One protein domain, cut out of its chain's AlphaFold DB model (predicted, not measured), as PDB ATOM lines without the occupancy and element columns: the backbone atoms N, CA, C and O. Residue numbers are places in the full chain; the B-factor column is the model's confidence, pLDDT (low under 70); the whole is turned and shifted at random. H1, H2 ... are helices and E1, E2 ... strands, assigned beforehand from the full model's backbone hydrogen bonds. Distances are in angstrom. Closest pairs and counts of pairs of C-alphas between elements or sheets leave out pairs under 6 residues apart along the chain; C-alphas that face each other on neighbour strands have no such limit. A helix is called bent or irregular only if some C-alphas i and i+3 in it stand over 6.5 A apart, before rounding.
ATOM      1  N   ASP A   4     500.572 242.111 415.702       92.62
ATOM      2  CA  ASP A   4     501.870 242.390 415.075       92.62
ATOM      3  C   ASP A   4     502.943 242.664 416.132       92.62
ATOM      4  O   ASP A   4     504.014 242.074 416.107       92.62
ATOM      5  N   THR A   5     502.621 243.464 417.155       94.25
ATOM      6  CA  THR A   5     503.567 243.735 418.249       94.25
ATOM      7  C   THR A   5     503.938 242.467 419.027       94.25
ATOM      8  O   THR A   5     505.086 242.334 419.453       94.25
ATOM      9  N   VAL A   6     503.001 241.534 419.234       94.75
ATOM     10  CA  VAL A   6     503.309 240.244 419.878       94.75
ATOM     11  C   VAL A   6     504.222 239.408 418.980       94.75
ATOM     12  O   VAL A   6     505.201 238.855 419.479       94.75
ATOM     13  N   ALA A   7     503.928 239.336 417.680       95.25
ATOM     14  CA  ALA A   7     504.732 238.593 416.713       95.25
ATOM     15  C   ALA A   7     506.159 239.156 416.609       95.25
ATOM     16  O   ALA A   7     507.119 238.404 416.761       95.25
ATOM     17  N   ASP A   8     506.308 240.474 416.475       96.25
ATOM     18  CA  ASP A   8     507.603 241.160 416.446       96.25
ATOM     19  C   ASP A   8     508.403 240.928 417.733       96.25
ATOM     20  O   ASP A   8     509.619 240.711 417.703       96.25
ATOM     21  N   THR A   9     507.723 240.933 418.884       96.44
ATOM     22  CA  THR A   9     508.358 240.619 420.170       96.44
ATOM     23  C   THR A   9     508.834 239.166 420.184       96.44
ATOM     24  O   THR A   9     509.986 238.909 420.516       96.44
ATOM     25  N   ALA A  10     507.999 238.208 419.775       96.88
ATOM     26  CA  ALA A  10     508.393 236.800 419.712       96.88
ATOM     27  C   ALA A  10     509.576 236.570 418.754       96.88
ATOM     28  O   ALA A  10     510.479 235.806 419.081       96.88
ATOM     29  N   LEU A  11     509.606 237.263 417.612       97.25
ATOM     30  CA  LEU A  11     510.724 237.221 416.665       97.25
ATOM     31  C   LEU A  11     512.007 237.804 417.265       97.25
ATOM     32  O   LEU A  11     513.077 237.221 417.105       97.25
ATOM     33  N   THR A  12     511.905 238.911 418.003       98.12
ATOM     34  CA  THR A  12     513.053 239.547 418.675       98.12
ATOM     35  C   THR A  12     513.724 238.606 419.681       98.12
ATOM     36  O   THR A  12     514.946 238.602 419.793       98.12
ATOM     37  N   PHE A  13     512.937 237.792 420.390       98.06
ATOM     38  CA  PHE A  13     513.421 236.850 421.409       98.06
ATOM     39  C   PHE A  13     513.488 235.398 420.908       98.06
ATOM     40  O   PHE A  13     513.642 234.468 421.698       98.06
ATOM     41  N   TRP A  14     513.385 235.169 419.596       98.12
ATOM     42  CA  TRP A  14     513.227 233.827 419.027       98.12
ATOM     43  C   TRP A  14     514.382 232.873 419.347       98.12
ATOM     44  O   TRP A  14     514.178 231.665 419.495       98.12
ATOM     45  N   ASP A  15     515.599 233.395 419.481       98.19
ATOM     46  CA  ASP A  15     516.783 232.601 419.819       98.19
ATOM     47  C   ASP A  15     516.797 232.122 421.280       98.19
ATOM     48  O   ASP A  15     517.515 231.179 421.606       98.19
ATOM     49  N   GLU A  16     515.952 232.691 422.147       97.88
ATOM     50  CA  GLU A  16     515.776 232.256 423.541       97.88
ATOM     51  C   GLU A  16     514.714 231.156 423.702       97.88
ATOM     52  O   GLU A  16     514.432 230.707 424.819       97.88
ATOM     53  N   ARG A  17     514.099 230.713 422.599       98.00
ATOM     54  CA  ARG A  17     513.021 229.722 422.629       98.00
ATOM     55  C   ARG A  17     513.472 228.391 423.226       98.00
ATOM     56  O   ARG A  17     514.576 227.901 422.990       98.00
ATOM     57  N   GLN A  18     512.559 227.762 423.949       97.25
ATOM     58  CA  GLN A  18     512.766 226.490 424.633       97.25
ATOM     59  C   GLN A  18     511.778 225.443 424.111       97.25
ATOM     60  O   GLN A  18     510.713 225.825 423.606       97.25
ATOM     61  N   PRO A  19     512.075 224.133 424.240       97.19
ATOM     62  CA  PRO A  19     511.099 223.094 423.941       97.19
ATOM     63  C   PRO A  19     509.823 223.324 424.752       97.19
ATOM     64  O   PRO A  19     509.870 223.562 425.961       97.19
ATOM     65  N   GLY A  20     508.671 223.285 424.088       90.94
ATOM     66  CA  GLY A  20     507.395 223.422 424.773       90.94
ATOM     67  C   GLY A  20     507.059 222.199 425.620       90.94
ATOM     68  O   GLY A  20     507.675 221.144 425.505       90.94
ATOM     69  N   GLN A  21     506.039 222.320 426.471       84.12
ATOM     70  CA  GLN A  21     505.666 221.264 427.417       84.12
ATOM     71  C   GLN A  21     505.487 219.895 426.737       84.12
ATOM     72  O   GLN A  21     504.586 219.721 425.918       84.12
ATOM     73  N   GLY A  22     506.301 218.912 427.118       83.56
ATOM     74  CA  GLY A  22     506.263 217.555 426.561       83.56
ATOM     75  C   GLY A  22     507.142 217.336 425.324       83.56
ATOM     76  O   GLY A  22     507.239 216.199 424.876       83.56
ATOM     77  N   GLU A  23     507.807 218.372 424.809       89.56
ATOM     78  CA  GLU A  23     508.828 218.246 423.763       89.56
ATOM     79  C   GLU A  23     510.237 218.194 424.370       89.56
ATOM     80  O   GLU A  23     510.483 218.684 425.475       89.56
ATOM     81  N   THR A  24     511.183 217.635 423.616       93.38
ATOM     82  CA  THR A  24     512.623 217.651 423.956       93.38
ATOM     83  C   THR A  24     513.457 218.456 422.956       93.38
ATOM     84  O   THR A  24     514.650 218.665 423.161       93.38
ATOM     85  N   THR A  25     512.818 218.933 421.890       95.88
ATOM     86  CA  THR A  25     513.413 219.563 420.709       95.88
ATOM     87  C   THR A  25     512.650 220.843 420.343       95.88
ATOM     88  O   THR A  25     511.613 221.154 420.931       95.88
ATOM     89  N   LEU A  26     513.191 221.626 419.402       97.25
ATOM     90  CA  LEU A  26     512.661 222.938 418.987       97.25
ATOM     91  C   LEU A  26     511.929 222.918 417.633       97.25
ATOM     92  O   LEU A  26     511.741 223.963 417.020       97.25
ATOM     93  N   ASP A  27     511.586 221.740 417.134       96.50
ATOM     94  CA  ASP A  27     511.053 221.478 415.792       96.50
ATOM     95  C   ASP A  27     509.520 221.505 415.721       96.50
ATOM     96  O   ASP A  27     508.957 221.834 414.678       96.50
ATOM     97  N   ARG A  28     508.835 221.182 416.824       95.25
ATOM     98  CA  ARG A  28     507.369 221.026 416.835       95.25
ATOM     99  C   ARG A  28     506.640 222.112 417.607       95.25
ATOM    100  O   ARG A  28     505.761 222.781 417.074       95.25
ATOM    101  N   LYS A  29     506.996 222.287 418.876       96.25
ATOM    102  CA  LYS A  29     506.362 223.254 419.774       96.25
ATOM    103  C   LYS A  29     507.422 223.933 420.608       96.25
ATOM    104  O   LYS A  29     508.191 223.267 421.300       96.25
ATOM    105  N   VAL A  30     507.408 225.256 420.588       97.75
ATOM    106  CA  VAL A  30     508.370 226.080 421.311       97.75
ATOM    107  C   VAL A  30     507.665 227.087 422.195       97.75
ATOM    108  O   VAL A  30     506.533 227.502 421.945       97.75
ATOM    109  N   VAL A  31     508.360 227.473 423.252       97.38
ATOM    110  CA  VAL A  31     507.959 228.543 424.153       97.38
ATOM    111  C   VAL A  31     509.040 229.605 424.084       97.38
ATOM    112  O   VAL A  31     510.194 229.323 424.394       97.38
ATOM    113  N   VAL A  32     508.666 230.806 423.664       98.06
ATOM    114  CA  VAL A  32     509.538 231.976 423.573       98.06
ATOM    115  C   VAL A  32     509.312 232.832 424.820       98.06
ATOM    116  O   VAL A  32     508.229 233.414 424.957       98.06
ATOM    117  N   PRO A  33     510.263 232.898 425.767       97.19
ATOM    118  CA  PRO A  33     510.203 233.864 426.855       97.19
ATOM    119  C   PRO A  33     510.257 235.281 426.279       97.19
ATOM    120  O   PRO A  33     511.077 235.565 425.412       97.19
ATOM    121  N   VAL A  34     509.381 236.170 426.743       97.25
ATOM    122  CA  VAL A  34     509.360 237.571 426.303       97.25
ATOM    123  C   VAL A  34     509.205 238.506 427.504       97.25
ATOM    124  O   VAL A  34     508.682 238.095 428.546       97.25
ATOM    125  N   PRO A  35     509.621 239.780 427.397       96.19
ATOM    126  CA  PRO A  35     509.348 240.770 428.427       96.19
ATOM    127  C   PRO A  35     507.848 240.872 428.728       96.19
ATOM    128  O   PRO A  35     507.027 240.992 427.823       96.19
ATOM    129  N   ALA A  36     507.487 240.894 430.012       95.38
ATOM    130  CA  ALA A  36     506.090 240.970 430.447       95.38
ATOM    131  C   ALA A  36     505.424 242.339 430.199       95.38
ATOM    132  O   ALA A  36     504.209 242.490 430.348       95.38
ATOM    133  N   ILE A  37     506.201 243.353 429.809       92.31
ATOM    134  CA  ILE A  37     505.695 244.703 429.568       92.31
ATOM    135  C   ILE A  37     504.627 244.709 428.465       92.31
ATOM    136  O   ILE A  37     504.818 244.190 427.371       92.31
ATOM    137  N   GLY A  38     503.479 245.319 428.761       88.56
ATOM    138  CA  GLY A  38     502.360 245.422 427.821       88.56
ATOM    139  C   GLY A  38     501.447 244.191 427.755       88.56
ATOM    140  O   GLY A  38     500.416 244.265 427.077       88.56
ATOM    141  N   PHE A  39     501.770 243.113 428.478       92.56
ATOM    142  CA  PHE A  39     500.858 242.004 428.750       92.56
ATOM    143  C   PHE A  39     500.054 242.264 430.029       92.56
ATOM    144  O   PHE A  39     500.475 243.003 430.919       92.56
ATOM    145  N   VAL A  40     498.864 241.669 430.110       90.88
ATOM    146  CA  VAL A  40     497.951 241.815 431.249       90.88
ATOM    147  C   VAL A  40     497.539 240.426 431.708       90.88
ATOM    148  O   VAL A  40     497.165 239.590 430.885       90.88
ATOM    149  N   CYS A  41     497.604 240.173 433.013       92.88
ATOM    150  CA  CYS A  41     497.096 238.931 433.578       92.88
ATOM    151  C   CYS A  41     495.569 238.930 433.599       92.88
ATOM    152  O   CYS A  41     494.918 239.958 433.766       92.88
ATOM    153  N   THR A  42     494.989 237.746 433.463       89.44
ATOM    154  CA  THR A  42     493.533 237.555 433.427       89.44
ATOM    155  C   THR A  42     492.967 237.178 434.791       89.44
ATOM    156  O   THR A  42     491.858 236.659 434.886       89.44
ATOM    157  N   THR A  43     493.715 237.425 435.866       93.50
ATOM    158  CA  THR A  43     493.336 237.101 437.241       93.50
ATOM    159  C   THR A  43     493.403 238.326 438.134       93.50
ATOM    160  O   THR A  43     494.249 239.202 437.964       93.50
ATOM    161  N   VAL A  44     492.509 238.366 439.117       94.88
ATOM    162  CA  VAL A  44     492.556 239.310 440.235       94.88
ATOM    163  C   VAL A  44     492.570 238.528 441.539       94.88
ATOM    164  O   VAL A  44     491.896 237.498 441.663       94.88
ATOM    165  N   LEU A  45     493.317 239.025 442.522       95.69
ATOM    166  CA  LEU A  45     493.282 238.474 443.873       95.69
ATOM    167  C   LEU A  45     491.939 238.785 444.534       95.69
ATOM    168  O   LEU A  45     491.408 239.892 444.423       95.69
ATOM    169  N   ILE A  46     491.403 237.808 445.256       95.44
ATOM    170  CA  ILE A  46     490.230 238.007 446.104       95.44
ATOM    171  C   ILE A  46     490.646 238.873 447.297       95.44
ATOM    172  O   ILE A  46     491.608 238.560 447.996       95.44
ATOM    173  N   THR A  47     489.918 239.964 447.538       95.38
ATOM    174  CA  THR A  47     490.268 240.951 448.571       95.38
ATOM    175  C   THR A  47     489.247 241.007 449.706       95.38
ATOM    176  O   THR A  47     488.083 240.629 449.554       95.38
ATOM    177  N   GLU A  48     489.650 241.578 450.845       95.44
ATOM    178  CA  GLU A  48     488.729 241.871 451.952       95.44
ATOM    179  C   GLU A  48     487.599 242.832 451.537       95.44
ATOM    180  O   GLU A  48     486.493 242.735 452.063       95.44
ATOM    181  N   GLN A  49     487.816 243.717 450.555       95.19
ATOM    182  CA  GLN A  49     486.741 244.566 450.019       95.19
ATOM    183  C   GLN A  49     485.662 243.733 449.317       95.19
ATOM    184  O   GLN A  49     484.477 243.984 449.508       95.19
ATOM    185  N   MET A  50     486.061 242.719 448.539       95.44
ATOM    186  CA  MET A  50     485.120 241.804 447.884       95.44
ATOM    187  C   MET A  50     484.355 240.956 448.900       95.44
ATOM    188  O   MET A  50     483.152 240.761 448.749       95.44
ATOM    189  N   LYS A  51     485.040 240.473 449.944       94.81
ATOM    190  CA  LYS A  51     484.431 239.701 451.038       94.81
ATOM    191  C   LYS A  51     483.392 240.512 451.815       94.81
ATOM    192  O   LYS A  51     482.341 239.977 452.149       94.81
ATOM    193  N   ASN A  52     483.678 241.785 452.081       95.56
ATOM    194  CA  ASN A  52     482.798 242.684 452.833       95.56
ATOM    195  C   ASN A  52     481.801 243.446 451.938       95.56
ATOM    196  O   ASN A  52     481.133 244.369 452.403       95.56
ATOM    197  N   ALA A  53     481.702 243.082 450.658       96.00
ATOM    198  CA  ALA A  53     480.775 243.694 449.723       96.00
ATOM    199  C   ALA A  53     479.322 243.368 450.100       96.00
ATOM    200  O   ALA A  53     478.969 242.211 450.326       96.00
ATOM    201  N   TRP A  54     478.454 244.378 450.083       95.81
ATOM    202  CA  TRP A  54     477.009 244.199 450.229       95.81
ATOM    203  C   TRP A  54     476.418 243.340 449.097       95.81
ATOM    204  O   TRP A  54     475.564 242.488 449.334       95.81
ATOM    205  N   ILE A  55     476.921 243.508 447.871       95.94
ATOM    206  CA  ILE A  55     476.661 242.615 446.737       95.94
ATOM    207  C   ILE A  55     477.952 241.861 446.436       95.94
ATOM    208  O   ILE A  55     478.906 242.459 445.939       95.94
ATOM    209  N   ASN A  56     477.976 240.547 446.669       94.88
ATOM    210  CA  ASN A  56     479.152 239.729 446.369       94.88
ATOM    211  C   ASN A  56     479.526 239.857 444.875       94.88
ATOM    212  O   ASN A  56     478.727 239.468 444.015       94.88
ATOM    213  N   PRO A  57     480.704 240.400 444.523       96.00
ATOM    214  CA  PRO A  57     481.080 240.587 443.130       96.00
ATOM    215  C   PRO A  57     481.481 239.275 442.449       96.00
ATOM    216  O   PRO A  57     481.613 239.266 441.234       96.00
ATOM    217  N   ILE A  58     481.630 238.169 443.180       96.00
ATOM    218  CA  ILE A  58     481.933 236.845 442.636       96.00
ATOM    219  C   ILE A  58     480.667 235.987 442.698       96.00
ATOM    220  O   ILE A  58     479.966 235.960 443.710       96.00
ATOM    221  N   ARG A  59     480.353 235.274 441.614       94.75
ATOM    222  CA  ARG A  59     479.279 234.271 441.615       94.75
ATOM    223  C   ARG A  59     479.731 232.966 440.986       94.75
ATOM    224  O   ARG A  59     480.578 232.970 440.095       94.75
ATOM    225  N   SER A  60     479.101 231.875 441.400       95.94
ATOM    226  CA  SER A  60     479.210 230.602 440.698       95.94
ATOM    227  C   SER A  60     478.265 230.567 439.496       95.94
ATOM    228  O   SER A  60     477.159 231.110 439.540       95.94
ATOM    229  N   VAL A  61     478.716 229.936 438.418       95.88
ATOM    230  CA  VAL A  61     477.995 229.790 437.148       95.88
ATOM    231  C   VAL A  61     478.208 228.396 436.579       95.88
ATOM    232  O   VAL A  61     479.231 227.767 436.836       95.88
ATOM    233  N   ILE A  62     477.256 227.917 435.786       97.31
ATOM    234  CA  ILE A  62     477.415 226.684 435.009       97.31
ATOM    235  C   ILE A  62     478.142 227.043 433.712       97.31
ATOM    236  O   ILE A  62     477.769 228.010 433.047       97.31
ATOM    237  N   ARG A  63     479.190 226.293 433.368       95.62
ATOM    238  CA  ARG A  63     480.007 226.502 432.168       95.62
ATOM    239  C   ARG A  63     480.208 225.209 431.388       95.62
ATOM    240  O   ARG A  63     480.120 224.116 431.942       95.62
ATOM    241  N   GLN A  64     480.540 225.388 430.118       94.19
ATOM    242  CA  GLN A  64     481.053 224.394 429.183       94.19
ATOM    243  C   GLN A  64     482.206 225.072 428.427       94.19
ATOM    244  O   GLN A  64     482.073 226.257 428.114       94.19
ATOM    245  N   ARG A  65     483.353 224.403 428.223       88.00
ATOM    246  CA  ARG A  65     484.475 225.029 427.487       88.00
ATOM    247  C   ARG A  65     484.274 224.909 425.985       88.00
ATOM    248  O   ARG A  65     484.376 225.907 425.296       88.00
ATOM    249  N   GLU A  66     483.947 223.701 425.540       88.75
ATOM    250  CA  GLU A  66     483.724 223.350 424.140       88.75
ATOM    251  C   GLU A  66     482.495 222.447 424.023       88.75
ATOM    252  O   GLU A  66     482.144 221.729 424.971       88.75
ATOM    253  N   GLU A  67     481.850 222.465 422.858       91.50
ATOM    254  CA  GLU A  67     480.741 221.559 422.566       91.50
ATOM    255  C   GLU A  67     481.179 220.096 422.756       91.50
ATOM    256  O   GLU A  67     482.272 219.685 422.368       91.50
ATOM    257  N   GLY A  68     480.336 219.301 423.417       90.31
ATOM    258  CA  GLY A  68     480.641 217.904 423.742       90.31
ATOM    259  C   GLY A  68     481.437 217.686 425.037       90.31
ATOM    260  O   GLY A  68     481.613 216.536 425.445       90.31
ATOM    261  N   GLU A  69     481.877 218.738 425.737       93.00
ATOM    262  CA  GLU A  69     482.433 218.604 427.090       93.00
ATOM    263  C   GLU A  69     481.358 218.598 428.194       93.00
ATOM    264  O   GLU A  69     480.304 219.218 428.060       93.00
ATOM    265  N   ASP A  70     481.654 217.952 429.332       95.12
ATOM    266  CA  ASP A  70     480.808 217.992 430.537       95.12
ATOM    267  C   ASP A  70     480.578 219.427 431.054       95.12
ATOM    268  O   ASP A  70     481.517 220.227 431.139       95.12
ATOM    269  N   LEU A  71     479.353 219.711 431.511       96.88
ATOM    270  CA  LEU A  71     479.045 220.927 432.270       96.88
ATOM    271  C   LEU A  71     479.771 220.928 433.622       96.88
ATOM    272  O   LEU A  71     479.877 219.898 434.288       96.88
ATOM    273  N   PHE A  72     480.218 222.100 434.071       95.25
ATOM    274  CA  PHE A  72     480.880 222.259 435.366       95.25
ATOM    275  C   PHE A  72     480.530 223.584 436.044       95.25
ATOM    276  O   PHE A  72     480.078 224.536 435.408       95.25
ATOM    277  N   ILE A  73     480.770 223.653 437.356       96.31
ATOM    278  CA  ILE A  73     480.653 224.894 438.124       96.31
ATOM    279  C   ILE A  73     481.947 225.693 437.961       96.31
ATOM    280  O   ILE A  73     483.024 225.244 438.351       96.31
ATOM    281  N   GLY A  74     481.834 226.885 437.388       94.06
ATOM    282  CA  GLY A  74     482.873 227.907 437.378       94.06
ATOM    283  C   GLY A  74     482.525 229.059 438.314       94.06
ATOM    284  O   GLY A  74     481.407 229.156 438.812       94.06
ATOM    285  N   ASN A  75     483.476 229.965 438.510       94.56
ATOM    286  CA  ASN A  75     483.237 231.244 439.166       94.56
ATOM    287  C   ASN A  75     483.519 232.370 438.178       94.56
ATOM    288  O   ASN A  75     484.376 232.231 437.303       94.56
ATOM    289  N   GLU A  76     482.822 233.486 438.336       93.62
ATOM    290  CA  GLU A  76     483.071 234.692 437.559       93.62
ATOM    291  C   GLU A  76     482.985 235.949 438.410       93.62
ATOM    292  O   GLU A  76     482.180 236.036 439.346       93.62
ATOM    293  N   LEU A  77     483.805 236.930 438.042       94.81
ATOM    294  CA  LEU A  77     483.669 238.282 438.540       94.81
ATOM    295  C   LEU A  77     482.495 238.975 437.835       94.81
ATOM    296  O   LEU A  77     482.270 238.815 436.639       94.81
ATOM    297  N   ARG A  78     481.764 239.795 438.584       95.00
ATOM    298  CA  ARG A  78     480.742 240.724 438.106       95.00
ATOM    299  C   ARG A  78     481.276 242.149 438.264       95.00
ATOM    300  O   ARG A  78     481.041 242.762 439.310       95.00
ATOM    301  N   PRO A  79     481.966 242.712 437.251       92.44
ATOM    302  CA  PRO A  79     482.611 244.021 437.371       92.44
ATOM    303  C   PRO A  79     481.644 245.142 437.760       92.44
ATOM    304  O   PRO A  79     482.003 246.038 438.518       92.44
ATOM    305  N   TRP A  80     480.390 245.069 437.303       94.12
ATOM    306  CA  TRP A  80     479.356 246.041 437.665       94.12
ATOM    307  C   TRP A  80     479.065 246.052 439.173       94.12
ATOM    308  O   TRP A  80     478.912 247.123 439.751       94.12
ATOM    309  N   ALA A  81     479.033 244.884 439.826       95.56
ATOM    310  CA  ALA A  81     478.748 244.778 441.253       95.56
ATOM    311  C   ALA A  81     479.904 245.357 442.074       95.56
ATOM    312  O   ALA A  81     479.671 246.077 443.041       95.56
ATOM    313  N   ALA A  82     481.144 245.102 441.646       94.94
ATOM    314  CA  ALA A  82     482.322 245.725 442.238       94.94
ATOM    315  C   ALA A  82     482.289 247.255 442.077       94.94
ATOM    316  O   ALA A  82     482.416 247.989 443.058       94.94
ATOM    317  N   LYS A  83     482.020 247.740 440.858       95.62
ATOM    318  CA  LYS A  83     481.982 249.172 440.528       95.62
ATOM    319  C   LYS A  83     480.929 249.944 441.324       95.62
ATOM    320  O   LYS A  83     481.234 251.027 441.812       95.62
ATOM    321  N   LEU A  84     479.721 249.398 441.488       97.19
ATOM    322  CA  LEU A  84     478.646 250.035 442.271       97.19
ATOM    323  C   LEU A  84     479.024 250.281 443.737       97.19
ATOM    324  O   LEU A  84     478.436 251.141 444.382       97.19
ATOM    325  N   GLN A  85     479.991 249.527 444.253       96.19
ATOM    326  CA  GLN A  85     480.416 249.566 445.650       96.19
ATOM    327  C   GLN A  85     481.811 250.187 445.814       96.19
ATOM    328  O   GLN A  85     482.384 250.117 446.896       96.19
ATOM    329  N   GLY A  86     482.379 250.764 444.746       95.69
ATOM    330  CA  GLY A  86     483.722 251.347 444.766       95.69
ATOM    331  C   GLY A  86     484.847 250.329 444.989       95.69
ATOM    332  O   GLY A  86     485.946 250.719 445.373       95.69
ATOM    333  N   ILE A  87     484.591 249.037 444.763       95.81
ATOM    334  CA  ILE A  87     485.589 247.979 444.933       95.81
ATOM    335  C   ILE A  87     486.556 248.037 443.758       95.81
ATOM    336  O   ILE A  87     486.154 247.961 442.592       95.81
ATOM    337  N   LYS A  88     487.844 248.152 444.077       92.19
ATOM    338  CA  LYS A  88     488.906 248.200 443.080       92.19
ATOM    339  C   LYS A  88     489.144 246.802 442.508       92.19
ATOM    340  O   LYS A  88     489.394 245.860 443.257       92.19
ATOM    341  N   ILE A  89     489.066 246.677 441.186       92.94
ATOM    342  CA  ILE A  89     489.388 245.453 440.448       92.94
ATOM    343  C   ILE A  89     490.678 245.719 439.691       92.94
ATOM    344  O   ILE A  89     490.670 246.433 438.690       92.94
ATOM    345  N   GLU A  90     491.779 245.175 440.194       91.50
ATOM    346  CA  GLU A  90     493.084 245.290 439.551       91.50
ATOM    347  C   GLU A  90     493.579 243.907 439.157       91.50
ATOM    348  O   GLU A  90     493.698 243.051 440.040       91.50
ATOM    349  N   PRO A  91     493.855 243.686 437.857       92.50
ATOM    350  CA  PRO A  91     494.626 242.538 437.412       92.50
ATOM    351  C   PRO A  91     495.893 242.394 438.247       92.50
ATOM    352  O   PRO A  91     496.541 243.391 438.580       92.50
ATOM    353  N   GLU A  92     496.261 241.158 438.566       93.94
ATOM    354  CA  GLU A  92     497.593 240.892 439.094       93.94
ATOM    355  C   GLU A  92     498.657 241.428 438.114       93.94
ATOM    356  O   GLU A  92     498.445 241.409 436.895       93.94
ATOM    357  N   PRO A  93     499.796 241.939 438.616       92.69
ATOM    358  CA  PRO A  93     500.863 242.403 437.743       92.69
ATOM    359  C   PRO A  93     501.368 241.246 436.882       92.69
ATOM    360  O   PRO A  93     501.612 240.149 437.384       92.69
ATOM    361  N   CYS A  94     501.554 241.500 435.588       94.62
ATOM    362  CA  CYS A  94     502.209 240.541 434.714       94.62
ATOM    363  C   CYS A  94     503.719 240.630 434.929       94.62
ATOM    364  O   CYS A  94     504.346 241.622 434.562       94.62
ATOM    365  N   ASN A  95     504.284 239.595 435.546       95.81
ATOM    366  CA  ASN A  95     505.722 239.500 435.795       95.81
ATOM    367  C   ASN A  95     506.406 238.572 434.785       95.81
ATOM    368  O   ASN A  95     507.604 238.701 434.546       95.81
ATOM    369  N   PHE A  96     505.643 237.659 434.179       96.19
ATOM    370  CA  PHE A  96     506.140 236.667 433.237       96.19
ATOM    371  C   PHE A  96     505.237 236.610 432.013       96.19
ATOM    372  O   PHE A  96     504.017 236.482 432.142       96.19
ATOM    373  N   ALA A  97     505.849 236.658 430.832       96.00
ATOM    374  CA  ALA A  97     505.168 236.446 429.569       96.00
ATOM    375  C   ALA A  97     505.926 235.425 428.716       96.00
ATOM    376  O   ALA A  97     507.157 235.410 428.664       96.00
ATOM    377  N   LYS A  98     505.176 234.537 428.069       96.50
ATOM    378  CA  LYS A  98     505.696 233.528 427.149       96.50
ATOM    379  C   LYS A  98     504.782 233.457 425.931       96.50
ATOM    380  O   LYS A  98     503.560 233.443 426.078       96.50
ATOM    381  N   VAL A  99     505.366 233.374 424.744       97.12
ATOM    382  CA  VAL A  99     504.640 233.136 423.492       97.12
ATOM    383  C   VAL A  99     504.845 231.680 423.098       97.12
ATOM    384  O   VAL A  99     505.976 231.209 423.010       97.12
ATOM    385  N   VAL A 100     503.754 230.941 422.917       96.94
ATOM    386  CA  VAL A 100     503.791 229.534 422.515       96.94
ATOM    387  C   VAL A 100     503.551 229.459 421.019       96.94
ATOM    388  O   VAL A 100     502.496 229.884 420.541       96.94
ATOM    389  N   CYS A 101     504.509 228.878 420.305       97.69
ATOM    390  CA  CYS A 101     504.432 228.699 418.863       97.69
ATOM    391  C   CYS A 101     504.457 227.216 418.505       97.69
ATOM    392  O   CYS A 101     505.195 226.433 419.112       97.69
ATOM    393  N   TYR A 102     503.660 226.838 417.513       97.62
ATOM    394  CA  TYR A 102     503.683 225.508 416.908       97.62
ATOM    395  C   TYR A 102     504.177 225.620 415.475       97.62
ATOM    396  O   TYR A 102     503.866 226.601 414.798       97.62
ATOM    397  N   SER A 103     504.931 224.624 415.020       97.38
ATOM    398  CA  SER A 103     505.311 224.540 413.618       97.38
ATOM    399  C   SER A 103     504.101 224.179 412.762       97.38
ATOM    400  O   SER A 103     503.146 223.543 413.222       97.38
ATOM    401  N   ALA A 104     504.151 224.574 411.494       96.56
ATOM    402  CA  ALA A 104     503.129 224.250 410.509       96.56
ATOM    403  C   ALA A 104     502.817 222.746 410.450       96.56
ATOM    404  O   ALA A 104     501.653 222.361 410.370       96.56
ATOM    405  N   GLU A 105     503.850 221.902 410.513       95.25
ATOM    406  CA  GLU A 105     503.699 220.445 410.512       95.25
ATOM    407  C   GLU A 105     502.966 219.960 411.767       95.25
ATOM    408  O   GLU A 105     501.987 219.225 411.651       95.25
ATOM    409  N   ALA A 106     503.363 220.444 412.950       93.94
ATOM    410  CA  ALA A 106     502.744 220.057 414.214       93.94
ATOM    411  C   ALA A 106     501.255 220.445 414.300       93.94
ATOM    412  O   ALA A 106     500.470 219.722 414.912       93.94
ATOM    413  N   LEU A 107     500.852 221.565 413.688       93.56
ATOM    414  CA  LEU A 107     499.448 221.999 413.637       93.56
ATOM    415  C   LEU A 107     498.566 221.111 412.756       93.56
ATOM    416  O   LEU A 107     497.376 220.986 413.023       93.56
ATOM    417  N   LEU A 108     499.137 220.490 411.723       93.75
ATOM    418  CA  LEU A 108     498.412 219.630 410.783       93.75
ATOM    419  C   LEU A 108     498.304 218.172 411.256       93.75
ATOM    420  O   LEU A 108     497.565 217.372 410.672       93.75
ATOM    421  N   GLU A 109     499.030 217.794 412.307       89.75
ATOM    422  CA  GLU A 109     498.944 216.454 412.880       89.75
ATOM    423  C   GLU A 109     497.527 216.131 413.383       89.75
ATOM    424  O   GLU A 109     496.784 216.994 413.843       89.75
ATOM    425  N   ASN A 110     497.149 214.847 413.343       83.69
ATOM    426  CA  ASN A 110     495.865 214.338 413.852       83.69
ATOM    427  C   ASN A 110     494.614 215.024 413.266       83.69
ATOM    428  O   ASN A 110     493.573 215.065 413.920       83.69
ATOM    429  N   GLY A 111     494.704 215.525 412.029       82.25
ATOM    430  CA  GLY A 111     493.604 216.238 411.378       82.25
ATOM    431  C   GLY A 111     493.394 217.649 411.925       82.25
ATOM    432  O   GLY A 111     492.284 218.165 411.837       82.25
ATOM    433  N   GLY A 112     494.433 218.237 412.525       85.00
ATOM    434  CA  GLY A 112     494.438 219.635 412.924       85.00
ATOM    435  C   GLY A 112     494.471 220.588 411.728       85.00
ATOM    436  O   GLY A 112     494.572 220.188 410.565       85.00
ATOM    437  N   GLU A 113     494.370 221.873 412.034       90.31
ATOM    438  CA  GLU A 113     494.306 222.944 411.051       90.31
ATOM    439  C   GLU A 113     495.318 224.033 411.394       90.31
ATOM    440  O   GLU A 113     495.754 224.184 412.537       90.31
ATOM    441  N   ARG A 114     495.668 224.817 410.378       93.31
ATOM    442  CA  ARG A 114     496.552 225.969 410.495       93.31
ATOM    443  C   ARG A 114     495.905 227.187 409.843       93.31
ATOM    444  O   ARG A 114     495.099 227.036 408.926       93.31
ATOM    445  N   THR A 115     496.237 228.379 410.320       92.81
ATOM    446  CA  THR A 115     495.526 229.616 409.951       92.81
ATOM    447  C   THR A 115     496.299 230.509 408.986       92.81
ATOM    448  O   THR A 115     495.720 231.405 408.373       92.81
ATOM    449  N   THR A 116     497.594 230.253 408.819       92.88
ATOM    450  CA  THR A 116     498.506 231.039 407.981       92.88
ATOM    451  C   THR A 116     499.302 230.138 407.035       92.88
ATOM    452  O   THR A 116     499.067 228.932 406.963       92.88
ATOM    453  N   THR A 117     500.248 230.716 406.291       95.00
ATOM    454  CA  THR A 117     501.207 229.978 405.450       95.00
ATOM    455  C   THR A 117     502.621 229.945 406.033       95.00
ATOM    456  O   THR A 117     503.502 229.359 405.415       95.00
ATOM    457  N   ASP A 118     502.847 230.555 407.200       95.56
ATOM    458  CA  ASP A 118     504.169 230.712 407.819       95.56
ATOM    459  C   ASP A 118     504.743 229.392 408.368       95.56
ATOM    460  O   ASP A 118     504.043 228.392 408.481       95.56
ATOM    461  N   ASP A 119     506.018 229.331 408.740       96.56
ATOM    462  CA  ASP A 119     506.572 228.079 409.292       96.56
ATOM    463  C   ASP A 119     506.098 227.804 410.728       96.56
ATOM    464  O   ASP A 119     506.075 226.656 411.173       96.56
ATOM    465  N   TRP A 120     505.706 228.860 411.445       97.69
ATOM    466  CA  TRP A 120     505.293 228.827 412.843       97.69
ATOM    467  C   TRP A 120     504.067 229.707 413.064       97.69
ATOM    468  O   TRP A 120     504.007 230.818 412.546       97.69
ATOM    469  N   GLU A 121     503.129 229.253 413.896       97.19
ATOM    470  CA  GLU A 121     501.986 230.062 414.333       97.19
ATOM    471  C   GLU A 121     501.972 230.200 415.851       97.19
ATOM    472  O   GLU A 121     502.231 229.243 416.588       97.19
ATOM    473  N   ILE A 122     501.642 231.403 416.321       96.69
ATOM    474  CA  ILE A 122     501.397 231.666 417.737       96.69
ATOM    475  C   ILE A 122     500.039 231.067 418.095       96.69
ATOM    476  O   ILE A 122     499.006 231.532 417.618       96.69
ATOM    477  N   VAL A 123     500.033 230.068 418.974       93.25
ATOM    478  CA  VAL A 123     498.798 229.395 419.414       93.25
ATOM    479  C   VAL A 123     498.333 229.855 420.789       93.25
ATOM    480  O   VAL A 123     497.177 229.673 421.159       93.25
ATOM    481  N   CYS A 124     499.243 230.411 421.590       92.12
ATOM    482  CA  CYS A 124     498.937 230.820 422.950       92.12
ATOM    483  C   CYS A 124     499.911 231.897 423.430       92.12
ATOM    484  O   CYS A 124     501.100 231.879 423.118       92.12
ATOM    485  N   ILE A 125     499.392 232.808 424.246       94.19
ATOM    486  CA  ILE A 125     500.174 233.759 425.027       94.19
ATOM    487  C   ILE A 125     499.921 233.423 426.491       94.19
ATOM    488  O   ILE A 125     498.775 233.402 426.943       94.19
ATOM    489  N   ILE A 126     500.991 233.177 427.235       92.69
ATOM    490  CA  ILE A 126     500.937 232.930 428.672       92.69
ATOM    491  C   ILE A 126     501.432 234.197 429.354       92.69
ATOM    492  O   ILE A 126     502.611 234.515 429.259       92.69
ATOM    493  N   ALA A 127     500.539 234.906 430.038       94.00
ATOM    494  CA  ALA A 127     500.848 236.094 430.828       94.00
ATOM    495  C   ALA A 127     500.453 235.835 432.284       94.00
ATOM    496  O   ALA A 127     499.268 235.685 432.583       94.00
ATOM    497  N   SER A 128     501.428 235.779 433.191       94.12
ATOM    498  CA  SER A 128     501.197 235.356 434.576       94.12
ATOM    499  C   SER A 128     501.945 236.226 435.595       94.12
ATOM    500  O   SER A 128     503.024 236.757 435.296       94.12
ATOM    501  N   PRO A 129     501.403 236.379 436.820       94.56
ATOM    502  CA  PRO A 129     502.144 236.979 437.925       94.56
ATOM    503  C   PRO A 129     503.302 236.107 438.422       94.56
ATOM    504  O   PRO A 129     504.187 236.623 439.109       94.56
ATOM    505  N   VAL A 130     503.317 234.811 438.093       93.50
ATOM    506  CA  VAL A 130     504.331 233.844 438.535       93.50
ATOM    507  C   VAL A 130     504.903 233.064 437.349       93.50
ATOM    508  O   VAL A 130     504.238 232.857 436.342       93.50
ATOM    509  N   GLU A 131     506.153 232.615 437.456       90.56
ATOM    510  CA  GLU A 131     506.864 231.974 436.337       90.56
ATOM    511  C   GLU A 131     506.226 230.649 435.894       90.56
ATOM    512  O   GLU A 131     506.163 230.329 434.700       90.56
ATOM    513  N   ASN A 132     505.766 229.887 436.888       87.56
ATOM    514  CA  ASN A 132     505.192 228.556 436.751       87.56
ATOM    515  C   ASN A 132     503.788 228.557 437.354       87.56
ATOM    516  O   ASN A 132     503.565 228.064 438.460       87.56
ATOM    517  N   GLU A 133     502.845 229.162 436.638       90.56
ATOM    518  CA  GLU A 133     501.444 229.143 437.039       90.56
ATOM    519  C   GLU A 133     500.896 227.711 437.006       90.56
ATOM    520  O   GLU A 133     500.978 227.044 435.968       90.56
ATOM    521  N   PRO A 134     500.328 227.203 438.114       92.56
ATOM    522  CA  PRO A 134     499.785 225.859 438.118       92.56
ATOM    523  C   PRO A 134     498.560 225.791 437.204       92.56
ATOM    524  O   PRO A 134     497.669 226.638 437.263       92.56
ATOM    525  N   MET A 135     498.455 224.729 436.408       92.25
ATOM    526  CA  MET A 135     497.226 224.427 435.674       92.25
ATOM    527  C   MET A 135     496.043 224.358 436.647       92.25
ATOM    528  O   MET A 135     496.181 223.794 437.728       92.25
TER     529      MET A 135
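What this domain is: This is residues 4 to 135 of the 173 residues of an uncharacterized protein of Candidatus Pacearchaeota archaeon (UniProt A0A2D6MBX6). Two lobes stand apart, joined by a thin bridge of two stretches of chain: one lobe is a twisted sheet of three strands, E1, E5 and E6, with H1 over it and H4 standing up at one end, and the other is the long hairpin of E3 and E4 with the short helices H2 and H3 near one end. E2 lies in one stretch of the bridge, residues 85 to 95 make the other, and at the far tip of the hairpin residues 65 to 70 stick out. The printed part has 132 residues with four named helices and six named strands, in the order H1 E1 E2 H2 E3 E4 H3 E5 H4 E6; the larger sheet runs E1 E5 E6, and both sheets are antiparallel. The class is mixed, helices and strands, though under half of the residues are in named elements. The whole is loose, with a radius of gyration of the C-alphas of 18.7 A, and spans 53 by 37 by 26 A.

Where its parts are: Begin with the larger sheet: find C-alpha 96 at (506.140, 236.667, 433.237), where E5 begins its 23.1 A run over residues 96 to 103. E6, residues 120 to 128, also covers 23.1 A, bends by 52 degrees at residue 123 and ends at C-alpha 128, (501.197, 235.356, 434.576). E1, residues 29 to 34, is 16.0 A long. H1, residues 4 to 12, begins at C-alpha 4, (501.870, 242.390, 415.075), and runs 12.1 A. H4, residues 104 to 111, covers 12.5 A and is irregular: C-alphas 107 and 110 are 8.5 A apart. Farther out, look for E2 at residues 43 to 45, H2 at residues 48 to 51, E3 at residues 58 to 63 over 14.8 A, E4 at residues 72 to 77 over 16.6 A, and H3 at residues 79 to 84.

How they stand to each other: In the strongly twisted sheet, E5 is the inner strand. Beside it on E1 you find N 32 and O 99 at 2.8 A, and on E6 N 98 and O 126 at 2.8 A. Residues 18 to 19 pair, antiparallel, with residues 30 to 31 of E1. H1 is on the sheet at a height of 9.3 A and runs across the strands, at 87 degrees to E5 on the local plane. It lies over E5, and only just not over E1 and E6, on each of which 2 of its C-alphas fall. Its closest C-alphas to E1 are those of Ala 10 and Val 32, 6.3 A. H4 stands up from the sheet, its line rising 58 degrees out of the local plane; its closest C-alphas to E6 are those of Ala 104 and Trp 120, 5.6 A. E2 pairs with no named strand and is only just apart from E6, 8.5 A at the closest. In the hairpin of E3 and E4, N 61 and O 74 are 2.8 A apart, within hydrogen-bond range. H2 and H3 are close but not clearly touching; their closest C-alphas are those of Met 50 and Ala 82, 7.4 A. E4 and E6 are apart. Every O i to N i+4 pair is within hydrogen-bond range in H1 and H3, 2 of 4 are in H4, and H2 is too short for such a pair.

The domain as a whole: The two C-alphas farthest apart are those of Asp 27 and Trp 54, 53.5 A. The printed part runs from residue 4 to 135 and has no cut. The links from H1 to E1 and from H3 to E5 are long, with 16 and 11 residues. The mean pLDDT of the printed part is 94.3, and no printed residue is under 70.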